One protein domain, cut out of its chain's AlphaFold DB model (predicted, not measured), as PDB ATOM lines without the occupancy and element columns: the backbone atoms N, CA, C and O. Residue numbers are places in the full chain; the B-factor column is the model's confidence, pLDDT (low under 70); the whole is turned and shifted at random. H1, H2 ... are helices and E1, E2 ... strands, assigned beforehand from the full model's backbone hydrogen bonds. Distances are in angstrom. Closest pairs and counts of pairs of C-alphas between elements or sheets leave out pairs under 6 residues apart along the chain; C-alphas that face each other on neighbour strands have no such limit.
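AT A GLANCE: This is residues 2 to 69 of the 163 residues of the protein "Xylanase, putative" of Trichomonas vaginalis (UniProt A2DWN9). A rod-shaped model, with the helix H1 making one end and a small three-stranded sheet, with the loop that joins E2 to E3, making the other; the short helix H2 sits at the joint between them. From the far end of H1, residues 17 to 26 fold back toward the sheet as a link with no named element. The printed part has 68 residues, with two named helices and three named strands in the order H1, E1, E2, E3, H2, and its class is mixed, helices and strands. The sheet runs E1, E2, E3 and is mixed, E1 and E2 being parallel and E2 and E3 antiparallel. The whole is loose, with a radius of gyration of the C-alphas of 14.4 A and spans of 45 by 22 by 19 A.

IN THESE COORDINATES: H1 takes residues 2 to 16 and measures 21.1 A from C-alpha 2 at (265.988, 194.329, 85.167) to C-alpha 16 at (264.583, 191.705, 106.031). E1, residues 27 to 30, measures 7.1 A. E2, residues 41 to 47, is the longest strand at 15.5 A and begins with C-alpha 41 at (253.218, 187.552, 84.923). E3, residues 59 to 63, measures 13.8 A. H2, residues 65 to 69, measures 6.3 A and ends with C-alpha 69 at (264.187, 184.800, 90.303).

HOW THE PARTS SIT: H1 touches H2 with residues 3 to 8 alone, and their closest C-alphas, those of Ala 4 and Ser 66, are 4.4 A apart. H1 is not on the sheet, and it is apart from E2 and from E3. In the sheet, E1 and E3 are edge strands and E2 is an inner strand. E1 and E2 are parallel, with 15 degrees between their directions; N 43 and O 28 are within hydrogen-bond range at 2.9 A, and N 45 and O 30 at 2.8 A. E2 and E3 form a hairpin and are antiparallel, with 160 degrees between their directions; N 44 and O 62 are within hydrogen-bond range at 2.8 A, and N 46 and O 60 at 2.9 A. E1 and E3 are apart. H2 is on the sheet but only grazes it, with its residues 65 to 69; the closest C-alphas of E2 and H2, those of Leu 42 and Leu 67, are 4.7 A apart. In H1 and H2 every O i to N i+4 pair is within hydrogen-bond range.

THE WHOLE: The two C-alphas farthest apart, those of Val 17 and Ala 49, are 45.1 A apart, while the first and last printed C-alphas are 11.0 A apart. The printed part has no cut. The link from E2 to E3, with 11 residues, is long; those from H1 to E1 and from E1 to E2, with 10 residues each, are short, and that from E3 to H2 is tight. The mean pLDDT of the printed part is 92.0, and residue 38 alone is under 70.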
ATOM      1  N   ASP A   2     266.086 193.254  84.162       87.62
ATOM      2  CA  ASP A   2     265.988 194.329  85.167       87.62
ATOM      3  C   ASP A   2     264.759 194.238  86.086       87.62
ATOM      4  O   ASP A   2     264.885 194.341  87.302       87.62
ATOM      5  N   ILE A   3     263.579 193.947  85.523       90.38
ATOM      6  CA  ILE A   3     262.335 193.745  86.291       90.38
ATOM      7  C   ILE A   3     262.480 192.602  87.309       90.38
ATOM      8  O   ILE A   3     262.038 192.721  88.449       90.38
ATOM      9  N   ALA A   4     263.120 191.503  86.916       92.69
ATOM     10  CA  ALA A   4     263.312 190.343  87.776       92.69
ATOM     11  C   ALA A   4     264.362 190.615  88.868       92.69
ATOM     12  O   ALA A   4     264.184 190.204  90.010       92.69
ATOM     13  N   MET A   5     265.423 191.365  88.562       93.25
ATOM     14  CA  MET A   5     266.377 191.817  89.584       93.25
ATOM     15  C   MET A   5     265.726 192.768  90.595       93.25
ATOM     16  O   MET A   5     265.985 192.667  91.794       93.25
ATOM     17  N   TYR A   6     264.832 193.647  90.132       93.00
ATOM     18  CA  TYR A   6     264.048 194.507  91.014       93.00
ATOM     19  C   TYR A   6     263.104 193.698  91.915       93.00
ATOM     20  O   TYR A   6     263.034 193.965  93.112       93.00
ATOM     21  N   LEU A   7     262.445 192.662  91.382       94.88
ATOM     22  CA  LEU A   7     261.656 191.713  92.176       94.88
ATOM     23  C   LEU A   7     262.490 191.079  93.301       94.88
ATOM     24  O   LEU A   7     262.032 191.040  94.439       94.88
ATOM     25  N   SER A   8     263.719 190.643  93.008       96.25
ATOM     26  CA  SER A   8     264.625 190.088  94.025       96.25
ATOM     27  C   SER A   8     264.859 191.065  95.182       96.25
ATOM     28  O   SER A   8     264.835 190.690  96.352       96.25
ATOM     29  N   LYS A   9     265.012 192.355  94.861       96.25
ATOM     30  CA  LYS A   9     265.191 193.422  95.850       96.25
ATOM     31  C   LYS A   9     263.941 193.671  96.696       96.25
ATOM     32  O   LYS A   9     264.063 193.922  97.890       96.25
ATOM     33  N   VAL A  10     262.756 193.597  96.087       96.50
ATOM     34  CA  VAL A  10     261.475 193.688  96.810       96.50
ATOM     35  C   VAL A  10     261.348 192.531  97.797       96.50
ATOM     36  O   VAL A  10     261.175 192.781  98.983       96.50
ATOM     37  N   ILE A  11     261.546 191.288  97.341       97.38
ATOM     38  CA  ILE A  11     261.512 190.096  98.208       97.38
ATOM     39  C   ILE A  11     262.509 190.245  99.363       97.38
ATOM     40  O   ILE A  11     262.162 189.996 100.515       97.38
ATOM     41  N   HIS A  12     263.740 190.679  99.067       97.19
ATOM     42  CA  HIS A  12     264.770 190.898 100.080       97.19
ATOM     43  C   HIS A  12     264.325 191.881 101.163       97.19
ATOM     44  O   HIS A  12     264.387 191.556 102.347       97.19
ATOM     45  N   ASN A  13     263.839 193.058 100.768       97.06
ATOM     46  CA  ASN A  13     263.379 194.082 101.704       97.06
ATOM     47  C   ASN A  13     262.146 193.634 102.498       97.06
ATOM     48  O   ASN A  13     262.080 193.872 103.702       97.06
ATOM     49  N   ASP A  14     261.191 192.958 101.863       98.00
ATOM     50  CA  ASP A  14     259.994 192.466 102.545       98.00
ATOM     51  C   ASP A  14     260.374 191.459 103.645       98.00
ATOM     52  O   ASP A  14     259.842 191.493 104.755       98.00
ATOM     53  N   VAL A  15     261.349 190.586 103.376       96.56
ATOM     54  CA  VAL A  15     261.816 189.587 104.347       96.56
ATOM     55  C   VAL A  15     262.726 190.196 105.421       96.56
ATOM     56  O   VAL A  15     262.636 189.802 106.583       96.56
ATOM     57  N   THR A  16     263.611 191.135 105.076       95.06
ATOM     58  CA  THR A  16     264.583 191.705 106.031       95.06
ATOM     59  C   THR A  16     264.018 192.847 106.867       95.06
ATOM     60  O   THR A  16     264.293 192.908 108.065       95.06
ATOM     61  N   VAL A  17     263.234 193.740 106.259       95.62
ATOM     62  CA  VAL A  17     262.728 194.973 106.884       95.62
ATOM     63  C   VAL A  17     261.315 194.773 107.413       95.62
ATOM     64  O   VAL A  17     261.051 195.059 108.578       95.62
ATOM     65  N   ALA A  18     260.405 194.267 106.576       97.69
ATOM     66  CA  ALA A  18     259.017 194.032 106.982       97.69
ATOM     67  C   ALA A  18     258.829 192.697 107.726       97.69
ATOM     68  O   ALA A  18     257.769 192.459 108.302       97.69
ATOM     69  N   ASN A  19     259.866 191.849 107.752       96.31
ATOM     70  CA  ASN A  19     259.891 190.558 108.436       96.31
ATOM     71  C   ASN A  19     258.722 189.639 108.037       96.31
ATOM     72  O   ASN A  19     258.143 188.945 108.876       96.31
ATOM     73  N   VAL A  20     258.364 189.636 106.747       97.38
ATOM     74  CA  VAL A  20     257.336 188.725 106.232       97.38
ATOM     75  C   VAL A  20     257.835 187.281 106.262       97.38
ATOM     76  O   VAL A  20     259.002 186.993 106.001       97.38
ATOM     77  N   THR A  21     256.929 186.346 106.538       95.62
ATOM     78  CA  THR A  21     257.226 184.902 106.563       95.62
ATOM     79  C   THR A  21     256.813 184.187 105.278       95.62
ATOM     80  O   THR A  21     257.055 182.992 105.123       95.62
ATOM     81  N   SER A  22     256.165 184.900 104.357       95.12
ATOM     82  CA  SER A  22     255.690 184.382 103.077       95.12
ATOM     83  C   SER A  22     255.668 185.489 102.033       95.12
ATOM     84  O   SER A  22     255.382 186.639 102.362       95.12
ATOM     85  N   TRP A  23     255.893 185.123 100.776       96.69
ATOM     86  CA  TRP A  23     255.840 186.039  99.642       96.69
ATOM     87  C   TRP A  23     255.063 185.386  98.501       96.69
ATOM     88  O   TRP A  23     255.181 184.180  98.276       96.69
ATOM     89  N   SER A  24     254.230 186.144  97.795       95.69
ATOM     90  CA  SER A  24     253.418 185.628  96.691       95.69
ATOM     91  C   SER A  24     253.422 186.610  95.537       95.69
ATOM     92  O   SER A  24     253.228 187.807  95.725       95.69
ATOM     93  N   PHE A  25     253.644 186.086  94.334       95.12
ATOM     94  CA  PHE A  25     253.525 186.875  93.118       95.12
ATOM     95  C   PHE A  25     252.050 186.978  92.729       95.12
ATOM     96  O   PHE A  25     251.306 186.014  92.896       95.12
ATOM     97  N   TRP A  26     251.643 188.128  92.197       92.25
ATOM     98  CA  TRP A  26     250.243 188.404  91.880       92.25
ATOM     99  C   TRP A  26     249.669 187.442  90.824       92.25
ATOM    100  O   TRP A  26     248.739 186.699  91.122       92.25
ATOM    101  N   THR A  27     250.252 187.399  89.620       93.62
ATOM    102  CA  THR A  27     249.743 186.563  88.517       93.62
ATOM    103  C   THR A  27     250.761 185.512  88.096       93.62
ATOM    104  O   THR A  27     251.858 185.821  87.624       93.62
ATOM    105  N   ALA A  28     250.388 184.238  88.237       94.12
ATOM    106  CA  ALA A  28     251.234 183.124  87.822       94.12
ATOM    107  C   ALA A  28     251.334 183.026  86.292       94.12
ATOM    108  O   ALA A  28     252.437 182.956  85.751       94.12
ATOM    109  N   MET A  29     250.200 183.059  85.593       93.50
ATOM    110  CA  MET A  29     250.151 182.999  84.136       93.50
ATOM    111  C   MET A  29     248.994 183.823  83.588       93.50
ATOM    112  O   MET A  29     247.928 183.831  84.197       93.50
ATOM    113  N   ASP A  30     249.219 184.509  82.472       91.88
ATOM    114  CA  ASP A  30     248.176 185.246  81.751       91.88
ATOM    115  C   ASP A  30     248.631 185.590  80.328       91.88
ATOM    116  O   ASP A  30     249.803 185.411  79.974       91.88
ATOM    117  N   ILE A  31     247.715 186.129  79.530       90.56
ATOM    118  CA  ILE A  31     248.015 186.751  78.243       90.56
ATOM    119  C   ILE A  31     248.533 188.180  78.488       90.56
ATOM    120  O   ILE A  31     247.910 188.962  79.213       90.56
ATOM    121  N   PRO A  32     249.686 188.572  77.916       85.88
ATOM    122  CA  PRO A  32     250.238 189.901  78.121       85.88
ATOM    123  C   PRO A  32     249.486 190.937  77.285       85.88
ATOM    124  O   PRO A  32     249.871 191.222  76.156       85.88
ATOM    125  N   HIS A  33     248.461 191.560  77.856       81.12
ATOM    126  CA  HIS A  33     247.785 192.655  77.172       81.12
ATOM    127  C   HIS A  33     248.593 193.964  77.179       81.12
ATOM    128  O   HIS A  33     249.400 194.227  78.081       81.12
ATOM    129  N   TYR A  34     248.357 194.816  76.177       78.12
ATOM    130  CA  TYR A  34     248.772 196.232  76.151       78.12
ATOM    131  C   TYR A  34     250.287 196.478  76.271       78.12
ATOM    132  O   TYR A  34     250.735 197.523  76.752       78.12
ATOM    133  N   GLY A  35     251.111 195.519  75.846       73.56
ATOM    134  CA  GLY A  35     252.561 195.708  75.768       73.56
ATOM    135  C   GLY A  35     253.246 195.910  77.125       73.56
ATOM    136  O   GLY A  35     254.318 196.518  77.197       73.56
ATOM    137  N   HIS A  36     252.692 195.381  78.224       74.38
ATOM    138  CA  HIS A  36     253.277 195.520  79.565       74.38
ATOM    139  C   HIS A  36     254.611 194.769  79.782       74.38
ATOM    140  O   HIS A  36     255.123 194.755  80.906       74.38
ATOM    141  N   LYS A  37     255.231 194.221  78.725       70.69
ATOM    142  CA  LYS A  37     256.551 193.558  78.738       70.69
ATOM    143  C   LYS A  37     256.652 192.426  79.773       70.69
ATOM    144  O   LYS A  37     257.700 192.241  80.385       70.69
ATOM    145  N   ASN A  38     255.549 191.712  80.003       68.81
ATOM    146  CA  ASN A  38     255.442 190.579  80.931       68.81
ATOM    147  C   ASN A  38     255.818 190.908  82.389       68.81
ATOM    148  O   ASN A  38     256.203 190.025  83.148       68.81
ATOM    149  N   ARG A  39     255.711 192.178  82.809       80.44
ATOM    150  CA  ARG A  39     256.124 192.606  84.160       80.44
ATOM    151  C   ARG A  39     255.200 192.125  85.285       80.44
ATOM    152  O   ARG A  39     255.579 192.197  86.447       80.44
ATOM    153  N   PHE A  40     253.998 191.677  84.934       87.38
ATOM    154  CA  PHE A  40     252.954 191.278  85.877       87.38
ATOM    155  C   PHE A  40     252.725 189.769  85.920       87.38
ATOM    156  O   PHE A  40     251.877 189.332  86.682       87.38
ATOM    157  N   LEU A  41     253.460 188.981  85.127       91.94
ATOM    158  CA  LEU A  41     253.218 187.552  84.923       91.94
ATOM    159  C   LEU A  41     254.501 186.767  85.204       91.94
ATOM    160  O   LEU A  41     255.589 187.240  84.873       91.94
ATOM    161  N   LEU A  42     254.395 185.542  85.719       95.12
ATOM    162  CA  LEU A  42     255.537 184.618  85.739       95.12
ATOM    163  C   LEU A  42     255.661 183.859  84.409       95.12
ATOM    164  O   LEU A  42     256.775 183.691  83.905       95.12
ATOM    165  N   ILE A  43     254.532 183.467  83.819       95.31
ATOM    166  CA  ILE A  43     254.424 182.793  82.521       95.31
ATOM    167  C   ILE A  43     253.497 183.615  81.620       95.31
ATOM    168  O   ILE A  43     252.372 183.933  81.986       95.31
ATOM    169  N   SER A  44     253.980 183.969  80.437       93.38
ATOM    170  CA  SER A  44     253.194 184.620  79.394       93.38
ATOM    171  C   SER A  44     252.550 183.560  78.516       93.38
ATOM    172  O   SER A  44     253.241 182.644  78.074       93.38
ATOM    173  N   LEU A  45     251.263 183.711  78.230       93.19
ATOM    174  CA  LEU A  45     250.509 182.851  77.325       93.19
ATOM    175  C   LEU A  45     250.231 183.593  76.018       93.19
ATOM    176  O   LEU A  45     249.945 184.789  76.032       93.19
ATOM    177  N   THR A  46     250.304 182.880  74.898       93.19
ATOM    178  CA  THR A  46     249.958 183.408  73.576       93.19
ATOM    179  C   THR A  46     249.036 182.408  72.882       93.19
ATOM    180  O   THR A  46     249.528 181.372  72.423       93.19
ATOM    181  N   PRO A  47     247.722 182.685  72.795       95.06
ATOM    182  CA  PRO A  47     246.796 181.866  72.014       95.06
ATOM    183  C   PRO A  47     247.225 181.766  70.544       95.06
ATOM    184  O   PRO A  47     247.874 182.671  70.017       95.06
ATOM    185  N   ALA A  48     246.834 180.694  69.851       95.50
ATOM    186  CA  ALA A  48     247.198 180.468  68.447       95.50
ATOM    187  C   ALA A  48     246.692 181.570  67.504       95.50
ATOM    188  O   ALA A  48     247.370 181.922  66.541       95.50
ATOM    189  N   ALA A  49     245.543 182.172  67.820       94.00
ATOM    190  CA  ALA A  49     244.994 183.318  67.092       94.00
ATOM    191  C   ALA A  49     245.598 184.680  67.518       94.00
ATOM    192  O   ALA A  49     245.097 185.732  67.120       94.00
ATOM    193  N   GLY A  50     246.675 184.684  68.309       89.44
ATOM    194  CA  GLY A  50     247.355 185.885  68.804       89.44
ATOM    195  C   GLY A  50     246.843 186.376  70.162       89.44
ATOM    196  O   GLY A  50     246.049 185.714  70.821       89.44
ATOM    197  N   GLU A  51     247.305 187.560  70.585       86.25
ATOM    198  CA  GLU A  51     247.035 188.163  71.912       86.25
ATOM    199  C   GLU A  51     245.538 188.305  72.245       86.25
ATOM    200  O   GLU A  51     245.161 188.307  73.410       86.25
ATOM    201  N   TRP A  52     244.671 188.395  71.236       89.69
ATOM    202  CA  TRP A  52     243.217 188.521  71.405       89.69
ATOM    203  C   TRP A  52     242.451 187.232  71.069       89.69
ATOM    204  O   TRP A  52     241.229 187.261  70.935       89.69
ATOM    205  N   GLY A  53     243.159 186.114  70.889       91.19
ATOM    206  CA  GLY A  53     242.563 184.804  70.632       91.19
ATOM    207  C   GLY A  53     241.898 184.189  71.866       91.19
ATOM    208  O   GLY A  53     242.159 184.601  72.997       91.19
ATOM    209  N   ASP A  54     241.054 183.174  71.659       92.69
ATOM    210  CA  ASP A  54     240.459 182.422  72.770       92.69
ATOM    211  C   ASP A  54     241.535 181.577  73.467       92.69
ATOM    212  O   ASP A  54     242.165 180.713  72.863       92.69
ATOM    213  N   ILE A  55     241.734 181.827  74.760       91.25
ATOM    214  CA  ILE A  55     242.689 181.110  75.613       91.25
ATOM    215  C   ILE A  55     242.335 179.627  75.807       91.25
ATOM    216  O   ILE A  55     243.165 178.857  76.284       91.25
ATOM    217  N   ARG A  56     241.095 179.224  75.491       92.94
ATOM    218  CA  ARG A  56     240.663 177.818  75.532       92.94
ATOM    219  C   ARG A  56     241.211 176.995  74.369       92.94
ATOM    220  O   ARG A  56     241.210 175.771  74.462       92.94
ATOM    221  N   GLU A  57     241.645 177.660  73.303       93.38
ATOM    222  CA  GLU A  57     242.263 177.024  72.146       93.38
ATOM    223  C   GLU A  57     243.759 176.775  72.386       93.38
ATOM    224  O   GLU A  57     244.335 177.147  73.411       93.38
ATOM    225  N   GLU A  58     244.411 176.117  71.429       94.62
ATOM    226  CA  GLU A  58     245.851 175.883  71.487       94.62
ATOM    227  C   GLU A  58     246.668 177.187  71.451       94.62
ATOM    228  O   GLU A  58     246.185 178.271  71.113       94.62
ATOM    229  N   GLY A  59     247.948 177.093  71.806       94.69
ATOM    230  CA  GLY A  59     248.826 178.250  71.848       94.69
ATOM    231  C   GLY A  59     250.234 177.910  72.302       94.69
ATOM    232  O   GLY A  59     250.655 176.755  72.347       94.69
ATOM    233  N   THR A  60     250.977 178.951  72.647       95.69
ATOM    234  CA  THR A  60     252.356 178.858  73.127       95.69
ATOM    235  C   THR A  60     252.510 179.584  74.456       95.69
ATOM    236  O   THR A  60     251.630 180.332  74.888       95.69
ATOM    237  N   TYR A  61     253.639 179.359  75.121       94.31
ATOM    238  CA  TYR A  61     253.971 180.036  76.365       94.31
ATOM    239  C   TYR A  61     255.425 180.500  76.367       94.31
ATOM    240  O   TYR A  61     256.291 179.917  75.714       94.31
ATOM    241  N   ALA A  62     255.696 181.539  77.149       93.00
ATOM    242  CA  ALA A  62     257.036 182.039  77.398       93.00
ATOM    243  C   ALA A  62     257.233 182.295  78.893       93.00
ATOM    244  O   ALA A  62     256.442 182.975  79.544       93.00
ATOM    245  N   VAL A  63     258.317 181.762  79.444       93.94
ATOM    246  CA  VAL A  63     258.656 181.937  80.857       93.94
ATOM    247  C   VAL A  63     259.408 183.250  81.051       93.94
ATOM    248  O   VAL A  63     260.374 183.535  80.344       93.94
ATOM    249  N   THR A  64     258.997 184.050  82.031       93.50
ATOM    250  CA  THR A  64     259.691 185.300  82.365       93.50
ATOM    251  C   THR A  64     260.885 185.052  83.283       93.50
ATOM    252  O   THR A  64     260.940 184.083  84.041       93.50
ATOM    253  N   HIS A  65     261.839 185.982  83.299       94.69
ATOM    254  CA  HIS A  65     262.926 185.939  84.283       94.69
ATOM    255  C   HIS A  65     262.435 186.075  85.732       94.69
ATOM    256  O   HIS A  65     263.104 185.577  86.633       94.69
ATOM    257  N   SER A  66     261.275 186.701  85.960       94.88
ATOM    258  CA  SER A  66     260.666 186.813  87.289       94.88
ATOM    259  C   SER A  66     260.326 185.441  87.869       94.88
ATOM    260  O   SER A  66     260.549 185.226  89.058       94.88
ATOM    261  N   LEU A  67     259.888 184.486  87.032       96.81
ATOM    262  CA  LEU A  67     259.693 183.093  87.452       96.81
ATOM    263  C   LEU A  67     260.990 182.499  87.990       96.81
ATOM    264  O   LEU A  67     260.998 181.890  89.053       96.81
ATOM    265  N   TRP A  68     262.096 182.694  87.275       97.31
ATOM    266  CA  TRP A  68     263.385 182.126  87.657       97.31
ATOM    267  C   TRP A  68     263.993 182.801  88.884       97.31
ATOM    268  O   TRP A  68     264.621 182.120  89.691       97.31
ATOM    269  N   VAL A  69     263.800 184.110  89.063       96.81
ATOM    270  CA  VAL A  69     264.187 184.800  90.303       96.81
ATOM    271  C   VAL A  69     263.367 184.274  91.474       96.81
ATOM    272  O   VAL A  69     263.957 183.835  92.455       96.81
TER     273      VAL A  69